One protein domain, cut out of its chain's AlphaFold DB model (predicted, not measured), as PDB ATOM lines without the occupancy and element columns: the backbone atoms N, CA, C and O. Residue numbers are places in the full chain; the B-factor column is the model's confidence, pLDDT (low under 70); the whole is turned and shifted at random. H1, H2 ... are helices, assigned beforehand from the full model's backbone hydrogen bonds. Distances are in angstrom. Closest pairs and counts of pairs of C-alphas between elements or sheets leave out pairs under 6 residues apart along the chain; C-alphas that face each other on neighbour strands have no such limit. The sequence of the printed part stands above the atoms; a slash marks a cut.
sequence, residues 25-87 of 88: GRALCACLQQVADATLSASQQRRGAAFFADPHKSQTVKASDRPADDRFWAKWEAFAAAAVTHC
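What this domain is: This is residues 25 to 87 of the 88 residues of an uncharacterized protein of Rhodobacterales bacterium (UniProt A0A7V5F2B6). One long helix, H4, runs along most of the length of the domain, and three shorter helices in succession sit along one side of it: H1 packs on it toward one end, H2 stands nearly square to it between H1 and H3, and H3 packs on its first turns toward the other end. It is a loosely joined set of helices with few contacts, and residues 63 to 68, of which 67 and 68 belong to H4, stick out at the H3 end. The printed part has 63 residues with four named helices, in the order H1, H2, H3, H4, and no named strand; its class is all helix. The whole is compact, with a radius of gyration of the C-alphas of 11.6 A, yet elongated in outline, spanning 35 by 20 by 20 A.

Where its parts are: Find C-alpha 26 at (-50.972, 7.743, -2.032), where H1 begins; it runs through residues 26 to 39 and is 20.0 A long from first to last C-alpha. H2 follows at residues 42 to 53, 16.9 A long, beginning at C-alpha 42 at (-32.823, -0.515, 1.348). H3 holds residues 55 to 62 and is 11.1 A long. H4 holds residues 67 to 86; it is 28.7 A long and ends at C-alpha 86 at (-46.749, 9.454, 12.024).

How they stand to each other: Look first at Thr 39 and Phe 79, the closest C-alphas of H1 and H4, 5.9 A apart. These helices touch, at a steep tilt of 48 degrees, opposite ways. H1 and H2 are close but not clearly touching, with the closest C-alphas, those of Ala 36 and Gln 45, 6.7 A apart. H2 is also close but not clearly touching to H4, about perpendicular at 75 degrees; the C-alphas of Gln 44 and Phe 72 are the closest, 7.2 A apart. H2 and H3 only just touch, with 3 pairs of C-alphas within 8 A, and touch only at the corner by their link; on the side of H2, residues 50 to 51 alone take part, and Phe 51 and Ser 58 have the closest C-alphas, 5.5 A apart. H3 touches H4 at residues 69 to 73 of H4 alone, at a steep tilt of 59 degrees, opposite ways; the closest C-alphas, those of Val 61 and Asp 69, are 5.9 A apart. H1 and H3 are apart. In H1 and H4 every O i to N i+4 pair is within hydrogen-bond range; in H2 it is 7 of 8 and in H3 3 of 4.

The domain as a whole: The two C-alphas farthest apart, those of Ala 27 and Asp 65, are 35.5 A apart, while those of Gly 25 and Cys 87, first and last printed, are 10.6 A apart. The printed part has no cut. The links H1 to H2, H2 to H3 and H3 to H4 are tight. The mean pLDDT of the printed part is 86.5, and no printed residue is under 70.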
ATOM      1  N   GLY A  25     -54.139   5.264   0.794       75.69
ATOM      2  CA  GLY A  25     -53.993   6.457  -0.032       75.69
ATOM      3  C   GLY A  25     -52.537   6.698  -0.431       75.69
ATOM      4  O   GLY A  25     -51.604   6.328   0.281       75.69
ATOM      5  N   ARG A  26     -52.320   7.390  -1.555       80.88
ATOM      6  CA  ARG A  26     -50.972   7.743  -2.032       80.88
ATOM      7  C   ARG A  26     -50.189   8.581  -1.009       80.88
ATOM      8  O   ARG A  26     -48.995   8.368  -0.847       80.88
ATOM      9  N   ALA A  27     -50.875   9.457  -0.269       82.94
ATOM     10  CA  ALA A  27     -50.294  10.231   0.831       82.94
ATOM     11  C   ALA A  27     -49.833   9.340   2.002       82.94
ATOM     12  O   ALA A  27     -48.711   9.492   2.482       82.94
ATOM     13  N   LEU A  28     -50.648   8.356   2.397       84.56
ATOM     14  CA  LEU A  28     -50.293   7.388   3.438       84.56
ATOM     15  C   LEU A  28     -49.091   6.541   3.007       84.56
ATOM     16  O   LEU A  28     -48.117   6.424   3.745       84.56
ATOM     17  N   CYS A  29     -49.121   5.991   1.791       87.00
ATOM     18  CA  CYS A  29     -48.025   5.173   1.279       87.00
ATOM     19  C   CYS A  29     -46.714   5.967   1.124       87.00
ATOM     20  O   CYS A  29     -45.639   5.397   1.324       87.00
ATOM     21  N   ALA A  30     -46.784   7.268   0.819       86.12
ATOM     22  CA  ALA A  30     -45.619   8.152   0.808       86.12
ATOM     23  C   ALA A  30     -45.065   8.394   2.225       86.12
ATOM     24  O   ALA A  30     -43.860   8.272   2.431       86.12
ATOM     25  N   CYS A  31     -45.930   8.641   3.216       88.62
ATOM     26  CA  CYS A  31     -45.523   8.767   4.621       88.62
ATOM     27  C   CYS A  31     -44.858   7.479   5.135       88.62
ATOM     28  O   CYS A  31     -43.768   7.516   5.706       88.62
ATOM     29  N   LEU A  32     -45.446   6.315   4.831       86.25
ATOM     30  CA  LEU A  32     -44.852   5.014   5.145       86.25
ATOM     31  C   LEU A  32     -43.462   4.854   4.531       86.25
ATOM     32  O   LEU A  32     -42.593   4.243   5.144       86.25
ATOM     33  N   GLN A  33     -43.229   5.398   3.336       88.31
ATOM     34  CA  GLN A  33     -41.907   5.337   2.732       88.31
ATOM     35  C   GLN A  33     -40.876   6.147   3.508       88.31
ATOM     36  O   GLN A  33     -39.806   5.634   3.807       88.31
ATOM     37  N   GLN A  34     -41.227   7.364   3.913       88.31
ATOM     38  CA  GLN A  34     -40.328   8.219   4.688       88.31
ATOM     39  C   GLN A  34     -39.962   7.589   6.038       88.31
ATOM     40  O   GLN A  34     -38.798   7.598   6.440       88.31
ATOM     41  N   VAL A  35     -40.938   6.981   6.719       89.75
ATOM     42  CA  VAL A  35     -40.689   6.252   7.969       89.75
ATOM     43  C   VAL A  35     -39.825   5.012   7.713       89.75
ATOM     44  O   VAL A  35     -38.927   4.710   8.502       89.75
ATOM     45  N   ALA A  36     -40.044   4.304   6.602       88.88
ATOM     46  CA  ALA A  36     -39.220   3.164   6.213       88.88
ATOM     47  C   ALA A  36     -37.774   3.573   5.898       88.88
ATOM     48  O   ALA A  36     -36.859   2.862   6.294       88.88
ATOM     49  N   ASP A  37     -37.545   4.717   5.257       87.62
ATOM     50  CA  ASP A  37     -36.203   5.250   4.993       87.62
ATOM     51  C   ASP A  37     -35.452   5.616   6.279       87.62
ATOM     52  O   ASP A  37     -34.236   5.442   6.360       87.62
ATOM     53  N   ALA A  38     -36.172   6.065   7.311       85.94
ATOM     54  CA  ALA A  38     -35.587   6.393   8.609       85.94
ATOM     55  C   ALA A  38     -35.280   5.157   9.479       85.94
ATOM     56  O   ALA A  38     -34.395   5.206  10.334       85.94
ATOM     57  N   THR A  39     -36.009   4.053   9.293       85.69
ATOM     58  CA  THR A  39     -35.975   2.888  10.203       85.69
ATOM     59  C   THR A  39     -35.365   1.627   9.584       85.69
ATOM     60  O   THR A  39     -34.754   0.813  10.287       85.69
ATOM     61  N   LEU A  40     -35.497   1.454   8.267       87.19
ATOM     62  CA  LEU A  40     -35.111   0.263   7.515       87.19
ATOM     63  C   LEU A  40     -34.070   0.607   6.447       87.19
ATOM     64  O   LEU A  40     -34.169   1.600   5.734       87.19
ATOM     65  N   SER A  41     -33.094  -0.283   6.261       86.50
ATOM     66  CA  SER A  41     -32.171  -0.170   5.129       86.50
ATOM     67  C   SER A  41     -32.842  -0.583   3.813       86.50
ATOM     68  O   SER A  41     -33.809  -1.345   3.807       86.50
ATOM     69  N   ALA A  42     -32.282  -0.179   2.671       82.62
ATOM     70  CA  ALA A  42     -32.823  -0.515   1.348       82.62
ATOM     71  C   ALA A  42     -33.047  -2.031   1.120       82.62
ATOM     72  O   ALA A  42     -33.982  -2.442   0.429       82.62
ATOM     73  N   SER A  43     -32.218  -2.902   1.710       83.12
ATOM     74  CA  SER A  43     -32.421  -4.357   1.646       83.12
ATOM     75  C   SER A  43     -33.621  -4.811   2.483       83.12
ATOM     76  O   SER A  43     -34.408  -5.641   2.026       83.12
ATOM     77  N   GLN A  44     -33.796  -4.230   3.669       86.50
ATOM     78  CA  GLN A  44     -34.922  -4.499   4.559       86.50
ATOM     79  C   GLN A  44     -36.231  -3.967   3.976       86.50
ATOM     80  O   GLN A  44     -37.233  -4.675   4.000       86.50
ATOM     81  N   GLN A  45     -36.211  -2.785   3.363       87.50
ATOM     82  CA  GLN A  45     -37.372  -2.239   2.669       87.50
ATOM     83  C   GLN A  45     -37.834  -3.153   1.529       87.50
ATOM     84  O   GLN A  45     -39.027  -3.401   1.389       87.50
ATOM     85  N   ARG A  46     -36.915  -3.724   0.734       86.19
ATOM     86  CA  ARG A  46     -37.285  -4.697  -0.316       86.19
ATOM     87  C   ARG A  46     -37.940  -5.948   0.268       86.19
ATOM     88  O   ARG A  46     -38.922  -6.438  -0.285       86.19
ATOM     89  N   ARG A  47     -37.415  -6.446   1.393       86.44
ATOM     90  CA  ARG A  47     -37.983  -7.598   2.106       86.44
ATOM     91  C   ARG A  47     -39.379  -7.285   2.652       86.44
ATOM     92  O   ARG A  47     -40.295  -8.075   2.464       86.44
ATOM     93  N   GLY A  48     -39.546  -6.106   3.238       86.06
ATOM     94  CA  GLY A  48     -40.818  -5.601   3.736       86.06
ATOM     95  C   GLY A  48     -41.857  -5.355   2.644       86.06
ATOM     96  O   GLY A  48     -43.018  -5.720   2.795       86.06
ATOM     97  N   ALA A  49     -41.444  -4.817   1.495       86.75
ATOM     98  CA  ALA A  49     -42.309  -4.625   0.333       86.75
ATOM     99  C   ALA A  49     -42.909  -5.954  -0.147       86.75
ATOM    100  O   ALA A  49     -44.077  -6.010  -0.531       86.75
ATOM    101  N   ALA A  50     -42.130  -7.038  -0.066       84.88
ATOM    102  CA  ALA A  50     -42.614  -8.374  -0.380       84.88
ATOM    103  C   ALA A  50     -43.694  -8.862   0.599       84.88
ATOM    104  O   ALA A  50     -44.527  -9.655   0.187       84.88
ATOM    105  N   PHE A  51     -43.736  -8.382   1.848       85.62
ATOM    106  CA  PHE A  51     -44.795  -8.746   2.804       85.62
ATOM    107  C   PHE A  51     -46.133  -8.089   2.475       85.62
ATOM    108  O   PHE A  51     -47.183  -8.676   2.711       85.62
ATOM    109  N   PHE A  52     -46.103  -6.872   1.926       80.69
ATOM    110  CA  PHE A  52     -47.320  -6.202   1.463       80.69
ATOM    111  C   PHE A  52     -47.936  -6.906   0.251       80.69
ATOM    112  O   PHE A  52     -49.159  -6.921   0.118       80.69
ATOM    113  N   ALA A  53     -47.090  -7.474  -0.614       80.19
ATOM    114  CA  ALA A  53     -47.512  -8.258  -1.771       80.19
ATOM    115  C   ALA A  53     -47.902  -9.699  -1.401       80.19
ATOM    116  O   ALA A  53     -48.808 -10.257  -2.010       80.19
ATOM    117  N   ASP A  54     -47.214 -10.294  -0.427       82.56
ATOM    118  CA  ASP A  54     -47.385 -11.681  -0.010       82.56
ATOM    119  C   ASP A  54     -47.457 -11.772   1.530       82.56
ATOM    120  O   ASP A  54     -46.422 -11.851   2.208       82.56
ATOM    121  N   PRO A  55     -48.676 -11.777   2.103       77.69
ATOM    122  CA  PRO A  55     -48.877 -11.897   3.545       77.69
ATOM    123  C   PRO A  55     -48.481 -13.275   4.100       77.69
ATOM    124  O   PRO A  55     -48.435 -13.452   5.316       77.69
ATOM    125  N   HIS A  56     -48.179 -14.271   3.259       83.38
ATOM    126  CA  HIS A  56     -47.632 -15.538   3.737       83.38
ATOM    127  C   HIS A  56     -46.181 -15.371   4.206       83.38
ATOM    128  O   HIS A  56     -45.795 -15.928   5.230       83.38
ATOM    129  N   LYS A  57     -45.390 -14.517   3.540       85.50
ATOM    130  CA  LYS A  57     -43.986 -14.268   3.919       85.50
ATOM    131  C   LYS A  57     -43.836 -13.683   5.317       85.50
ATOM    132  O   LYS A  57     -42.890 -14.038   6.015       85.50
ATOM    133  N   SER A  58     -44.737 -12.790   5.726       83.94
ATOM    134  CA  SER A  58     -44.701 -12.224   7.079       83.94
ATOM    135  C   SER A  58     -45.000 -13.288   8.135       83.94
ATOM    136  O   SER A  58     -44.344 -13.302   9.172       83.94
ATOM    137  N   GLN A  59     -45.913 -14.224   7.850       83.06
ATOM    138  CA  GLN A  59     -46.188 -15.365   8.727       83.06
ATOM    139  C   GLN A  59     -44.990 -16.309   8.819       83.06
ATOM    140  O   GLN A  59     -44.612 -16.690   9.920       83.06
ATOM    141  N   THR A  60     -44.342 -16.633   7.694       87.69
ATOM    142  CA  THR A  60     -43.135 -17.472   7.699       87.69
ATOM    143  C   THR A  60     -42.005 -16.832   8.496       87.69
ATOM    144  O   THR A  60     -41.340 -17.520   9.255       87.69
ATOM    145  N   VAL A  61     -41.779 -15.522   8.341       86.88
ATOM    146  CA  VAL A  61     -40.721 -14.814   9.078       86.88
ATOM    147  C   VAL A  61     -41.030 -14.749  10.567       86.88
ATOM    148  O   VAL A  61     -40.124 -14.957  11.361       86.88
ATOM    149  N   LYS A  62     -42.294 -14.543  10.950       83.56
ATOM    150  CA  LYS A  62     -42.717 -14.585  12.355       83.56
ATOM    151  C   LYS A  62     -42.617 -15.989  12.969       83.56
ATOM    152  O   LYS A  62     -42.402 -16.109  14.166       83.56
ATOM    153  N   ALA A  63     -42.795 -17.035  12.165       87.06
ATOM    154  CA  ALA A  63     -42.684 -18.431  12.588       87.06
ATOM    155  C   ALA A  63     -41.261 -19.009  12.448       87.06
ATOM    156  O   ALA A  63     -41.068 -20.198  12.677       87.06
ATOM    157  N   SER A  64     -40.283 -18.213  12.011       89.38
ATOM    158  CA  SER A  64     -38.911 -18.661  11.764       89.38
ATOM    159  C   SER A  64     -38.062 -18.467  13.017       89.38
ATOM    160  O   SER A  64     -37.936 -17.346  13.489       89.38
ATOM    161  N   ASP A  65     -37.373 -19.509  13.483       88.56
ATOM    162  CA  ASP A  65     -36.428 -19.431  14.615       88.56
ATOM    163  C   ASP A  65     -35.052 -18.835  14.238       88.56
ATOM    164  O   ASP A  65     -34.050 -19.003  14.940       88.56
ATOM    165  N   ARG A  66     -34.936 -18.186  13.072       91.94
ATOM    166  CA  ARG A  66     -33.653 -17.654  12.598       91.94
ATOM    167  C   ARG A  66     -33.343 -16.312  13.272       91.94
ATOM    168  O   ARG A  66     -34.091 -15.357  13.078       91.94
ATOM    169  N   PRO A  67     -32.149 -16.130  13.870       88.75
ATOM    170  CA  PRO A  67     -31.768 -14.863  14.506       88.75
ATOM    171  C   PRO A  67     -31.777 -13.654  13.557       88.75
ATOM    172  O   PRO A  67     -31.952 -12.510  13.974       88.75
ATOM    173  N   ALA A  68     -31.537 -13.882  12.264       86.81
ATOM    174  CA  ALA A  68     -31.594 -12.835  11.246       86.81
ATOM    175  C   ALA A  68     -33.034 -12.387  10.943       86.81
ATOM    176  O   ALA A  68     -33.251 -11.224  10.593       86.81
ATOM    177  N   ASP A  69     -33.997 -13.300  11.075       89.56
ATOM    178  CA  ASP A  69     -35.417 -13.033  10.873       89.56
ATOM    179  C   ASP A  69     -35.977 -12.264  12.069       89.56
ATOM    180  O   ASP A  69     -36.580 -11.218  11.848       89.56
ATOM    181  N   ASP A  70     -35.622 -12.650  13.297       88.88
ATOM    182  CA  ASP A  70     -35.947 -11.900  14.520       88.88
ATOM    183  C   ASP A  70     -35.419 -10.464  14.493       88.88
ATOM    184  O   ASP A  70     -36.151  -9.509  14.749       88.88
ATOM    185  N   ARG A  71     -34.144 -10.268  14.126       90.50
ATOM    186  CA  ARG A  71     -33.560  -8.917  14.015       90.50
ATOM    187  C   ARG A  71     -34.284  -8.065  12.983       90.50
ATOM    188  O   ARG A  71     -34.421  -6.855  13.159       90.50
ATOM    189  N   PHE A  72     -34.690  -8.676  11.874       89.50
ATOM    190  CA  PHE A  72     -35.478  -7.993  10.864       89.50
ATOM    191  C   PHE A  72     -36.890  -7.686  11.383       89.50
ATOM    192  O   PHE A  72     -37.351  -6.562  11.198       89.50
ATOM    193  N   TRP A  73     -37.532  -8.636  12.064       90.62
ATOM    194  CA  TRP A  73     -38.869  -8.496  12.630       90.62
ATOM    195  C   TRP A  73     -38.932  -7.386  13.683       90.62
ATOM    196  O   TRP A  73     -39.780  -6.509  13.579       90.62
ATOM    197  N   ALA A  74     -37.959  -7.310  14.592       90.69
ATOM    198  CA  ALA A  74     -37.877  -6.238  15.583       90.69
ATOM    199  C   ALA A  74     -37.803  -4.840  14.937       90.69
ATOM    200  O   ALA A  74     -38.475  -3.901  15.365       90.69
ATOM    201  N   LYS A  75     -37.019  -4.686  13.857       90.75
ATOM    202  CA  LYS A  75     -36.988  -3.421  13.101       90.75
ATOM    203  C   LYS A  75     -38.290  -3.159  12.350       90.75
ATOM    204  O   LYS A  75     -38.703  -2.010  12.230       90.75
ATOM    205  N   TRP A  76     -38.915  -4.209  11.829       89.06
ATOM    206  CA  TRP A  76     -40.200  -4.124  11.148       89.06
ATOM    207  C   TRP A  76     -41.321  -3.671  12.090       89.06
ATOM    208  O   TRP A  76     -42.135  -2.834  11.709       89.06
ATOM    209  N   GLU A  77     -41.332  -4.155  13.331       89.25
ATOM    210  CA  GLU A  77     -42.255  -3.699  14.374       89.25
ATOM    211  C   GLU A  77     -42.010  -2.236  14.751       89.25
ATOM    212  O   GLU A  77     -42.963  -1.462  14.819       89.25
ATOM    213  N   ALA A  78     -40.748  -1.822  14.907       91.38
ATOM    214  CA  ALA A  78     -40.409  -0.419  15.153       91.38
ATOM    215  C   ALA A  78     -40.887   0.498  14.011       91.38
ATOM    216  O   ALA A  78     -41.477   1.550  14.261       91.38
ATOM    217  N   PHE A  79     -40.694   0.069  12.760       90.19
ATOM    218  CA  PHE A  79     -41.244   0.736  11.580       90.19
ATOM    219  C   PHE A  79     -42.776   0.837  11.646       90.19
ATOM    220  O   PHE A  79     -43.322   1.915  11.437       90.19
ATOM    221  N   ALA A  80     -43.472  -0.262  11.955       86.94
ATOM    222  CA  ALA A  80     -44.932  -0.287  12.022       86.94
ATOM    223  C   ALA A  80     -45.483   0.623  13.135       86.94
ATOM    224  O   ALA A  80     -46.459   1.337  12.915       86.94
ATOM    225  N   ALA A  81     -44.841   0.648  14.305       90.44
ATOM    226  CA  ALA A  81     -45.211   1.534  15.406       90.44
ATOM    227  C   ALA A  81     -45.012   3.016  15.042       90.44
ATOM    228  O   ALA A  81     -45.899   3.844  15.268       90.44
ATOM    229  N   ALA A  82     -43.878   3.348  14.417       89.75
ATOM    230  CA  ALA A  82     -43.615   4.693  13.917       89.75
ATOM    231  C   ALA A  82     -44.623   5.090  12.824       89.75
ATOM    232  O   ALA A  82     -45.166   6.189  12.857       89.75
ATOM    233  N   ALA A  83     -44.943   4.181  11.904       87.88
ATOM    234  CA  ALA A  83     -45.944   4.391  10.868       87.88
ATOM    235  C   ALA A  83     -47.326   4.726  11.443       87.88
ATOM    236  O   ALA A  83     -47.926   5.693  11.006       87.88
ATOM    237  N   VAL A  84     -47.813   3.992  12.446       86.12
ATOM    238  CA  VAL A  84     -49.108   4.292  13.094       86.12
ATOM    239  C   VAL A  84     -49.078   5.627  13.845       86.12
ATOM    240  O   VAL A  84     -50.103   6.287  13.975       86.12
ATOM    241  N   THR A  85     -47.912   6.044  14.338       88.06
ATOM    242  CA  THR A  85     -47.756   7.315  15.061       88.06
ATOM    243  C   THR A  85     -47.689   8.514  14.110       88.06
ATOM    244  O   THR A  85     -48.238   9.569  14.411       88.06
ATOM    245  N   HIS A  86     -47.016   8.363  12.967       84.62
ATOM    246  CA  HIS A  86     -46.749   9.454  12.024       84.62
ATOM    247  C   HIS A  86     -47.722   9.512  10.840       84.62
ATOM    248  O   HIS A  86     -47.945  10.587  10.291       84.62
ATOM    249  N   CYS A  87     -48.272   8.372  10.432       82.19
ATOM    250  CA  CYS A  87     -49.080   8.203   9.231       82.19
ATOM    251  C   CYS A  87     -50.483   7.710   9.637       82.19
ATOM    252  O   CYS A  87     -50.749   6.507   9.616       82.19
TER     253      CYS A  87